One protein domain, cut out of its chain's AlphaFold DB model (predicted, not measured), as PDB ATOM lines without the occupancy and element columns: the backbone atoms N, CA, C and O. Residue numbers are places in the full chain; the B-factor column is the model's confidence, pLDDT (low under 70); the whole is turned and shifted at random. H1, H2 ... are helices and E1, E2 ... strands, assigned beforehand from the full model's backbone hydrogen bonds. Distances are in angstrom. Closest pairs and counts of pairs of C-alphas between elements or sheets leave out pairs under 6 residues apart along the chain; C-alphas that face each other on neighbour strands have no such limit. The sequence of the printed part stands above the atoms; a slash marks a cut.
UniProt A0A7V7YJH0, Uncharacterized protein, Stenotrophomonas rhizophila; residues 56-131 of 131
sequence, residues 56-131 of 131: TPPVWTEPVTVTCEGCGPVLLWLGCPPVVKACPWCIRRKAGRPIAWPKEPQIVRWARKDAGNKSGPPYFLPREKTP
ATOM      1  N   THR A  56       9.476  -3.681 -14.946       94.62
ATOM      2  CA  THR A  56       9.987  -2.312 -14.797       94.62
ATOM      3  C   THR A  56      10.891  -2.212 -13.561       94.62
ATOM      4  O   THR A  56      10.477  -2.663 -12.491       94.62
ATOM      5  N   PRO A  57      12.089  -1.611 -13.664       94.38
ATOM      6  CA  PRO A  57      12.964  -1.385 -12.519       94.38
ATOM      7  C   PRO A  57      12.263  -0.623 -11.378       94.38
ATOM      8  O   PRO A  57      11.606   0.380 -11.661       94.38
ATOM      9  N   PRO A  58      12.447  -1.012 -10.100       89.81
ATOM     10  CA  PRO A  58      11.851  -0.313  -8.953       89.81
ATOM     11  C   PRO A  58      12.225   1.171  -8.863       89.81
ATOM     12  O   PRO A  58      11.412   1.993  -8.450       89.81
ATOM     13  N   VAL A  59      13.429   1.536  -9.315       87.75
ATOM     14  CA  VAL A  59      13.909   2.930  -9.363       87.75
ATOM     15  C   VAL A  59      13.054   3.840 -10.254       87.75
ATOM     16  O   VAL A  59      13.107   5.057 -10.122       87.75
ATOM     17  N   TRP A  60      12.233   3.278 -11.148       90.69
ATOM     18  CA  TRP A  60      11.276   4.052 -11.948       90.69
ATOM     19  C   TRP A  60      10.006   4.436 -11.182       90.69
ATOM     20  O   TRP A  60       9.173   5.125 -11.761       90.69
ATOM     21  N   THR A  61       9.882   3.990  -9.925       88.19
ATOM     22  CA  THR A  61       8.768   4.229  -8.999       88.19
ATOM     23  C   THR A  61       7.409   3.861  -9.590       88.19
ATOM     24  O   THR A  61       7.010   2.703  -9.501       88.19
ATOM     25  N   GLU A  62       6.718   4.814 -10.209       89.69
ATOM     26  CA  GLU A  62       5.454   4.617 -10.912       89.69
ATOM     27  C   GLU A  62       5.680   4.766 -12.426       89.69
ATOM     28  O   GLU A  62       5.728   5.884 -12.950       89.69
ATOM     29  N   PRO A  63       5.855   3.648 -13.157       92.06
ATOM     30  CA  PRO A  63       6.076   3.700 -14.588       92.06
ATOM     31  C   PRO A  63       4.861   4.269 -15.319       92.06
ATOM     32  O   PRO A  63       3.724   3.852 -15.101       92.06
ATOM     33  N   VAL A  64       5.120   5.164 -16.265       92.31
ATOM     34  CA  VAL A  64       4.105   5.768 -17.126       92.31
ATOM     35  C   VAL A  64       4.059   5.073 -18.481       92.31
ATOM     36  O   VAL A  64       5.051   4.523 -18.963       92.31
ATOM     37  N   THR A  65       2.890   5.096 -19.118       94.00
ATOM     38  CA  THR A  65       2.741   4.576 -20.483       94.00
ATOM     39  C   THR A  65       3.296   5.582 -21.487       94.00
ATOM     40  O   THR A  65       2.843   6.721 -21.537       94.00
ATOM     41  N   VAL A  66       4.245   5.142 -22.311       93.81
ATOM     42  CA  VAL A  66       4.887   5.926 -23.374       93.81
ATOM     43  C   VAL A  66       4.768   5.178 -24.695       93.81
ATOM     44  O   VAL A  66       4.826   3.947 -24.732       93.81
ATOM     45  N   THR A  67       4.632   5.911 -25.799       94.94
ATOM     46  CA  THR A  67       4.649   5.310 -27.137       94.94
ATOM     47  C   THR A  67       6.074   5.267 -27.675       94.94
ATOM     48  O   THR A  67       6.711   6.293 -27.882       94.94
ATOM     49  N   CYS A  68       6.588   4.071 -27.942       95.94
ATOM     50  CA  CYS A  68       7.852   3.891 -28.645       95.94
ATOM     51  C   CYS A  68       7.597   3.534 -30.112       95.94
ATOM     52  O   CYS A  68       6.828   2.618 -30.384       95.94
ATOM     53  N   GLU A  69       8.288   4.168 -31.059       95.31
ATOM     54  CA  GLU A  69       8.121   3.860 -32.492       95.31
ATOM     55  C   GLU A  69       8.471   2.402 -32.843       95.31
ATOM     56  O   GLU A  69       7.851   1.810 -33.721       95.31
ATOM     57  N   GLY A  70       9.415   1.788 -32.121       91.81
ATOM     58  CA  GLY A  70       9.794   0.386 -32.328       91.81
ATOM     59  C   GLY A  70       8.936  -0.637 -31.571       91.81
ATOM     60  O   GLY A  70       8.861  -1.795 -31.982       91.81
ATOM     61  N   CYS A  71       8.308  -0.252 -30.453       92.69
ATOM     62  CA  CYS A  71       7.588  -1.193 -29.580       92.69
ATOM     63  C   CYS A  71       6.076  -0.935 -29.470       92.69
ATOM     64  O   CYS A  71       5.349  -1.808 -28.995       92.69
ATOM     65  N   GLY A  72       5.584   0.223 -29.892       91.62
ATOM     66  CA  GLY A  72       4.256   0.697 -29.518       91.62
ATOM     67  C   GLY A  72       4.196   1.108 -28.036       91.62
ATOM     68  O   GLY A  72       5.200   1.591 -27.501       91.62
ATOM     69  N   PRO A  73       3.041   0.936 -27.365       92.50
ATOM     70  CA  PRO A  73       2.867   1.307 -25.961       92.50
ATOM     71  C   PRO A  73       3.739   0.462 -25.025       92.50
ATOM     72  O   PRO A  73       3.661  -0.766 -25.032       92.50
ATOM     73  N   VAL A  74       4.545   1.119 -24.195       94.31
ATOM     74  CA  VAL A  74       5.445   0.495 -23.213       94.31
ATOM     75  C   VAL A  74       5.437   1.270 -21.898       94.31
ATOM     76  O   VAL A  74       5.077   2.443 -21.871       94.31
ATOM     77  N   LEU A  75       5.856   0.628 -20.807       95.19
ATOM     78  CA  LEU A  75       6.067   1.298 -19.523       95.19
ATOM     79  C   LEU A  75       7.488   1.873 -19.437       95.19
ATOM     80  O   LEU A  75       8.452   1.134 -19.649       95.19
ATOM     81  N   LEU A  76       7.622   3.165 -19.122       94.62
ATOM     82  CA  LEU A  76       8.896   3.871 -18.906       94.62
ATOM     83  C   LEU A  76       8.842   4.739 -17.641       94.62
ATOM     84  O   LEU A  76       7.811   4.817 -16.984       94.62
ATOM     85  N   TRP A  77       9.963   5.359 -17.271       93.75
ATOM     86  CA  TRP A  77      10.054   6.207 -16.079       93.75
ATOM     87  C   TRP A  77       9.238   7.499 -16.215       93.75
ATOM     88  O   TRP A  77       9.039   8.025 -17.316       93.75
ATOM     89  N   LEU A  78       8.798   8.035 -15.075       93.00
ATOM     90  CA  LEU A  78       8.123   9.328 -14.998       93.00
ATOM     91  C   LEU A  78       8.995  10.449 -15.592       93.00
ATOM     92  O   LEU A  78      10.194  10.524 -15.333       93.00
ATOM     93  N   GLY A  79       8.393  11.333 -16.389       91.62
ATOM     94  CA  GLY A  79       9.102  12.419 -17.078       91.62
ATOM     95  C   GLY A  79       9.729  12.017 -18.419       91.62
ATOM     96  O   GLY A  79      10.306  12.863 -19.101       91.62
ATOM     97  N   CYS A  80       9.599  10.753 -18.836       92.88
ATOM     98  CA  CYS A  80       9.920  10.350 -20.200       92.88
ATOM     99  C   CYS A  80       8.980  11.057 -21.204       92.88
ATOM    100  O   CYS A  80       7.778  11.160 -20.932       92.88
ATOM    101  N   PRO A  81       9.481  11.537 -22.362       94.81
ATOM    102  CA  PRO A  81       8.631  12.115 -23.398       94.81
ATOM    103  C   PRO A  81       7.504  11.159 -23.817       94.81
ATOM    104  O   PRO A  81       7.724   9.948 -23.860       94.81
ATOM    105  N   PRO A  82       6.319  11.669 -24.196       92.19
ATOM    106  CA  PRO A  82       5.163  10.829 -24.527       92.19
ATOM    107  C   PRO A  82       5.393   9.932 -25.755       92.19
ATOM    108  O   PRO A  82       4.737   8.894 -25.897       92.19
ATOM    109  N   VAL A  83       6.331  10.317 -26.628       95.88
ATOM    110  CA  VAL A  83       6.758   9.544 -27.795       95.88
ATOM    111  C   VAL A  83       8.283   9.485 -27.844       95.88
ATOM    112  O   VAL A  83       8.947  10.516 -27.737       95.88
ATOM    113  N   VAL A  84       8.841   8.288 -28.035       96.81
ATOM    114  CA  VAL A  84      10.291   8.062 -28.134       96.81
ATOM    115  C   VAL A  84      10.658   7.219 -29.356       96.81
ATOM    116  O   VAL A  84       9.950   6.279 -29.724       96.81
ATOM    117  N   LYS A  85      11.815   7.512 -29.964       96.94
ATOM    118  CA  LYS A  85      12.343   6.750 -31.110       96.94
ATOM    119  C   LYS A  85      12.730   5.318 -30.738       96.94
ATOM    120  O   LYS A  85      12.433   4.378 -31.465       96.94
ATOM    121  N   ALA A  86      13.360   5.151 -29.580       95.38
ATOM    122  CA  ALA A  86      13.774   3.860 -29.050       95.38
ATOM    123  C   ALA A  86      13.586   3.839 -27.534       95.38
ATOM    124  O   ALA A  86      13.727   4.864 -26.869       95.38
ATOM    125  N   CYS A  87      13.275   2.666 -26.991       94.69
ATOM    126  CA  CYS A  87      13.149   2.451 -25.557       94.69
ATOM    127  C   CYS A  87      14.032   1.275 -25.104       94.69
ATOM    128  O   CYS A  87      14.425   0.444 -25.930       94.69
ATOM    129  N   PRO A  88      14.312   1.138 -23.794       94.50
ATOM    130  CA  PRO A  88      15.087   0.013 -23.261       94.50
ATOM    131  C   PRO A  88      14.500  -1.369 -23.600       94.50
ATOM    132  O   PRO A  88      15.210  -2.376 -23.585       94.50
ATOM    133  N   TRP A  89      13.210  -1.433 -23.942       95.25
ATOM    134  CA  TRP A  89      12.531  -2.661 -24.351       95.25
ATOM    135  C   TRP A  89      12.802  -3.065 -25.801       95.25
ATOM    136  O   TRP A  89      12.652  -4.239 -26.117       95.25
ATOM    137  N   CYS A  90      13.236  -2.155 -26.684       95.56
ATOM    138  CA  CYS A  90      13.419  -2.447 -28.114       95.56
ATOM    139  C   CYS A  90      14.369  -3.619 -28.365       95.56
ATOM    140  O   CYS A  90      14.042  -4.532 -29.123       95.56
ATOM    141  N   ILE A  91      15.532  -3.624 -27.709       93.69
ATOM    142  CA  ILE A  91      16.516  -4.700 -27.881       93.69
ATOM    143  C   ILE A  91      15.995  -6.039 -27.346       93.69
ATOM    144  O   ILE A  91      16.241  -7.084 -27.940       93.69
ATOM    145  N   ARG A  92      15.197  -5.999 -26.273       95.00
ATOM    146  CA  ARG A  92      14.563  -7.175 -25.664       95.00
ATOM    147  C   ARG A  92      13.478  -7.733 -26.568       95.00
ATOM    148  O   ARG A  92      13.505  -8.920 -26.868       95.00
ATOM    149  N   ARG A  93      12.622  -6.863 -27.107       93.31
ATOM    150  CA  ARG A  93      11.629  -7.209 -28.128       93.31
ATOM    151  C   ARG A  93      12.271  -7.904 -29.317       93.31
ATOM    152  O   ARG A  93      11.818  -8.966 -29.724       93.31
ATOM    153  N   LYS A  94      13.334  -7.301 -29.862       93.94
ATOM    154  CA  LYS A  94      14.060  -7.834 -31.020       93.94
ATOM    155  C   LYS A  94      14.660  -9.212 -30.723       93.94
ATOM    156  O   LYS A  94      14.703 -10.051 -31.611       93.94
ATOM    157  N   ALA A  95      15.077  -9.444 -29.481       93.12
ATOM    158  CA  ALA A  95      15.584 -10.725 -28.998       93.12
ATOM    159  C   ALA A  95      14.485 -11.716 -28.550       93.12
ATOM    160  O   ALA A  95      14.815 -12.748 -27.973       93.12
ATOM    161  N   GLY A  96      13.196 -11.412 -28.750       92.19
ATOM    162  CA  GLY A  96      12.084 -12.271 -28.317       92.19
ATOM    163  C   GLY A  96      11.897 -12.362 -26.796       92.19
ATOM    164  O   GLY A  96      11.229 -13.272 -26.314       92.19
ATOM    165  N   ARG A  97      12.492 -11.444 -26.027       91.19
ATOM    166  CA  ARG A  97      12.386 -11.392 -24.562       91.19
ATOM    167  C   ARG A  97      11.086 -10.716 -24.110       91.19
ATOM    168  O   ARG A  97      10.556  -9.872 -24.839       91.19
ATOM    169  N   PRO A  98      10.585 -11.044 -22.902       90.50
ATOM    170  CA  PRO A  98       9.404 -10.397 -22.342       90.50
ATOM    171  C   PRO A  98       9.616  -8.889 -22.145       90.50
ATOM    172  O   PRO A  98      10.733  -8.405 -21.954       90.50
ATOM    173  N   ILE A  99       8.511  -8.147 -22.194       92.19
ATOM    174  CA  ILE A  99       8.455  -6.692 -22.024       92.19
ATOM    175  C   ILE A  99       7.341  -6.374 -21.036       92.19
ATOM    176  O   ILE A  99       6.284  -7.009 -21.075       92.19
ATOM    177  N   ALA A 100       7.558  -5.362 -20.198       87.44
ATOM    178  CA  ALA A 100       6.516  -4.836 -19.334       87.44
ATOM    179  C   ALA A 100       5.473  -4.090 -20.181       87.44
ATOM    180  O   ALA A 100       5.692  -2.960 -20.632       87.44
ATOM    181  N   TRP A 101       4.340  -4.745 -20.420       82.19
ATOM    182  CA  TRP A 101       3.230  -4.153 -21.154       82.19
ATOM    183  C   TRP A 101       2.371  -3.283 -20.235       82.19
ATOM    184  O   TRP A 101       2.045  -3.711 -19.122       82.19
ATOM    185  N   PRO A 102       1.945  -2.093 -20.695       83.75
ATOM    186  CA  PRO A 102       0.911  -1.339 -20.013       83.75
ATOM    187  C   PRO A 102      -0.340  -2.205 -19.888       83.75
ATOM    188  O   PRO A 102      -0.830  -2.752 -20.879       83.75
ATOM    189  N   LYS A 103      -0.877  -2.336 -18.673       78.50
ATOM    190  CA  LYS A 103      -2.219  -2.897 -18.513       78.50
ATOM    191  C   LYS A 103      -3.192  -1.905 -19.137       78.50
ATOM    192  O   LYS A 103      -3.123  -0.718 -18.831       78.50
ATOM    193  N   GLU A 104      -4.080  -2.384 -20.007       69.56
ATOM    194  CA  GLU A 104      -5.109  -1.528 -20.597       69.56
ATOM    195  C   GLU A 104      -5.902  -0.852 -19.463       69.56
ATOM    196  O   GLU A 104      -6.459  -1.555 -18.608       69.56
ATOM    197  N   PRO A 105      -5.950   0.493 -19.414       64.56
ATOM    198  CA  PRO A 105      -6.749   1.186 -18.418       64.56
ATOM    199  C   PRO A 105      -8.214   0.760 -18.551       64.56
ATOM    200  O   PRO A 105      -8.750   0.713 -19.660       64.56
ATOM    201  N   GLN A 106      -8.894   0.484 -17.429       65.69
ATOM    202  CA  GLN A 106     -10.309   0.069 -17.434       65.69
ATOM    203  C   GLN A 106     -11.191   1.029 -18.244       65.69
ATOM    204  O   GLN A 106     -12.091   0.575 -18.941       65.69
ATOM    205  N   ILE A 107     -10.884   2.330 -18.221       66.06
ATOM    206  CA  ILE A 107     -11.609   3.356 -18.976       66.06
ATOM    207  C   ILE A 107     -11.509   3.179 -20.498       66.06
ATOM    208  O   ILE A 107     -12.505   3.352 -21.191       66.06
ATOM    209  N   VAL A 108     -10.356   2.751 -21.024       69.44
ATOM    210  CA  VAL A 108     -10.183   2.450 -22.459       69.44
ATOM    211  C   VAL A 108     -10.976   1.197 -22.822       69.44
ATOM    212  O   VAL A 108     -11.679   1.156 -23.834       69.44
ATOM    213  N   ARG A 109     -10.938   0.194 -21.940       70.00
ATOM    214  CA  ARG A 109     -11.709  -1.039 -22.101       70.00
ATOM    215  C   ARG A 109     -13.219  -0.778 -22.077       70.00
ATOM    216  O   ARG A 109     -13.950  -1.396 -22.847       70.00
ATOM    217  N   TRP A 110     -13.689   0.120 -21.212       71.88
ATOM    218  CA  TRP A 110     -15.087   0.555 -21.161       71.88
ATOM    219  C   TRP A 110     -15.472   1.358 -22.394       71.88
ATOM    220  O   TRP A 110     -16.437   0.977 -23.042       71.88
ATOM    221  N   ALA A 111     -14.671   2.344 -22.805       74.12
ATOM    222  CA  ALA A 111     -14.933   3.135 -24.007       74.12
ATOM    223  C   ALA A 111     -15.070   2.264 -25.269       74.12
ATOM    224  O   ALA A 111     -15.967   2.472 -26.082       74.12
ATOM    225  N   ARG A 112     -14.232   1.227 -25.418       76.50
ATOM    226  CA  ARG A 112     -14.359   0.260 -26.521       76.50
ATOM    227  C   ARG A 112     -15.655  -0.552 -26.436       76.50
ATOM    228  O   ARG A 112     -16.273  -0.818 -27.464       76.50
ATOM    229  N   LYS A 113     -16.059  -0.970 -25.233       76.12
ATOM    230  CA  LYS A 113     -17.323  -1.690 -25.040       76.12
ATOM    231  C   LYS A 113     -18.536  -0.787 -25.267       76.12
ATOM    232  O   LYS A 113     -19.500  -1.257 -25.855       76.12
ATOM    233  N   ASP A 114     -18.466   0.481 -24.874       78.31
ATOM    234  CA  ASP A 114     -19.499   1.490 -25.120       78.31
ATOM    235  C   ASP A 114     -19.655   1.770 -26.617       78.31
ATOM    236  O   ASP A 114     -20.771   1.778 -27.121       78.31
ATOM    237  N   ALA A 115     -18.550   1.870 -27.362       76.00
ATOM    238  CA  ALA A 115     -18.588   2.004 -28.820       76.00
ATOM    239  C   ALA A 115     -19.258   0.802 -29.523       76.00
ATOM    240  O   ALA A 115     -19.816   0.948 -30.609       76.00
ATOM    241  N   GLY A 116     -19.208  -0.388 -28.913       75.81
ATOM    242  CA  GLY A 116     -19.897  -1.591 -29.393       75.81
ATOM    243  C   GLY A 116     -21.311  -1.787 -28.830       75.81
ATOM    244  O   GLY A 116     -22.045  -2.646 -29.321       75.81
ATOM    245  N   ASN A 117     -21.704  -1.021 -27.811       74.75
ATOM    246  CA  ASN A 117     -22.979  -1.152 -27.120       74.75
ATOM    247  C   ASN A 117     -24.042  -0.279 -27.801       74.75
ATOM    248  O   ASN A 117     -24.050   0.939 -27.658       74.75
ATOM    249  N   LYS A 118     -24.959  -0.906 -28.544       71.75
ATOM    250  CA  LYS A 118     -26.004  -0.196 -29.303       71.75
ATOM    251  C   LYS A 118     -27.312   0.023 -28.535       71.75
ATOM    252  O   LYS A 118     -28.213   0.654 -29.079       71.75
ATOM    253  N   SER A 119     -27.466  -0.527 -27.329       69.44
ATOM    254  CA  SER A 119     -28.787  -0.592 -26.679       69.44
ATOM    255  C   SER A 119     -28.770  -0.643 -25.147       69.44
ATOM    256  O   SER A 119     -29.741  -1.091 -24.544       69.44
ATOM    257  N   GLY A 120     -27.694  -0.206 -24.490       65.94
ATOM    258  CA  GLY A 120     -27.609  -0.163 -23.027       65.94
ATOM    259  C   GLY A 120     -26.894   1.088 -22.516       65.94
ATOM    260  O   GLY A 120     -26.186   1.734 -23.289       65.94
ATOM    261  N   PRO A 121     -27.039   1.429 -21.225       66.81
ATOM    262  CA  PRO A 121     -26.319   2.552 -20.633       66.81
ATOM    263  C   PRO A 121     -24.796   2.317 -20.690       66.81
ATOM    264  O   PRO A 121     -24.368   1.156 -20.633       66.81
ATOM    265  N   PRO A 122     -23.977   3.383 -20.795       68.38
ATOM    266  CA  PRO A 122     -22.524   3.269 -20.787       68.38
ATOM    267  C   PRO A 122     -22.006   2.498 -19.571       68.38
ATOM    268  O   PRO A 122     -22.510   2.671 -18.461       68.38
ATOM    269  N   TYR A 123     -20.962   1.688 -19.749       68.06
ATOM    270  CA  TYR A 123     -20.397   0.835 -18.694       68.06
ATOM    271  C   TYR A 123     -19.826   1.617 -17.499       68.06
ATOM    272  O   TYR A 123     -19.622   1.028 -16.438       68.06
ATOM    273  N   PHE A 124     -19.571   2.918 -17.658       66.44
ATOM    274  CA  PHE A 124     -19.157   3.822 -16.582       66.44
ATOM    275  C   PHE A 124     -20.286   4.141 -15.578       66.44
ATOM    276  O   PHE A 124     -19.992   4.492 -14.437       66.44
ATOM    277  N   LEU A 125     -21.563   4.010 -15.957       64.12
ATOM    278  CA  LEU A 125     -22.672   4.300 -15.045       64.12
ATOM    279  C   LEU A 125     -22.931   3.112 -14.099       64.12
ATOM    280  O   LEU A 125     -23.019   1.969 -14.564       64.12
ATOM    281  N   PRO A 126     -23.093   3.342 -12.777       55.94
ATOM    282  CA  PRO A 126     -23.565   2.310 -11.863       55.94
ATOM    283  C   PRO A 126     -24.894   1.753 -12.374       55.94
ATOM    284  O   PRO A 126     -25.799   2.517 -12.706       55.94
ATOM    285  N   ARG A 127     -25.035   0.424 -12.434       57.06
ATOM    286  CA  ARG A 127     -26.351  -0.172 -12.687       57.06
ATOM    287  C   ARG A 127     -27.235   0.163 -11.497       57.06
ATOM    288  O   ARG A 127     -26.988  -0.342 -10.402       57.06
ATOM    289  N   GLU A 128     -28.230   1.014 -11.713       58.59
ATOM    290  CA  GLU A 128     -29.275   1.249 -10.727       58.59
ATOM    291  C   GLU A 128     -29.894  -0.107 -10.376       58.59
ATOM    292  O   GLU A 128     -30.397  -0.829 -11.238       58.59
ATOM    293  N   LYS A 129     -29.764  -0.505  -9.107       45.81
ATOM    294  CA  LYS A 129     -30.472  -1.672  -8.589       45.81
ATOM    295  C   LYS A 129     -31.934  -1.266  -8.475       45.81
ATOM    296  O   LYS A 129     -32.283  -0.519  -7.569       45.81
ATOM    297  N   THR A 130     -32.757  -1.718  -9.409       42.91
ATOM    298  CA  THR A 130     -34.210  -1.590  -9.299       42.91
ATOM    299  C   THR A 130     -34.684  -2.535  -8.182       42.91
ATOM    300  O   THR A 130     -34.332  -3.717  -8.250       42.91
ATOM    301  N   PRO A 131     -35.370  -2.047  -7.130       54.91
ATOM    302  CA  PRO A 131     -36.060  -2.905  -6.169       54.91
ATOM    303  C   PRO A 131     -37.293  -3.577  -6.785       54.91
ATOM    304  O   PRO A 131     -37.868  -3.007  -7.742       54.91
TER     305      PRO A 131
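What this domain is: This is residues 56 to 131 of the 131 residues of an uncharacterized protein of Stenotrophomonas rhizophila (UniProt A0A7V7YJH0). This rod has little regular structure: a small head, where loops wrap round the hairpin E1 and E2 with short H1 at its side, and an extended tail with helix H2 in it. Residues 115 to 121 and 125 to 131 stick out. The 76 printed residues hold E1, E2, H1, H2 in that order, class mixed, 27 residues in named elements; the antiparallel sheet is E1 - E2. It is only just extended, close to loose, radius of gyration of the C-alphas 17.4 A, spans 55 by 25 by 22 A.

Where its parts are: Find C-alpha 64 at (4.105, 5.768, -17.126); E1 runs to 68, 12.3 A. E2 is residues 72 to 76, 12.0 A, H1 89 to 94, 8.6 A. H2, 106 to 116, 15.4 A, ends at (-19.897, -1.591, -29.393).

How they stand to each other: Look at hairpin E1 and E2, antiparallel at 139 degrees: N 66 and O 74 are 2.9 A apart, within hydrogen-bond range. Residues 67 to 68 also pair, parallel, with 83 to 84. The closest C-alphas of E2 and H1, Val 74 and Trp 89, are 7.8 A apart. H2 is apart from E1, E2 and H1. In H1 and H2 every O i to N i+4 pair is within hydrogen-bond range.

The domain as a whole: C-alphas 95 and 131, the farthest apart, are 57.0 A apart. The printed part has no cut; the links E2 to H1 and H1 to H2 are long. Residues 104 to 108 and 119 to 131 have pLDDT under 70.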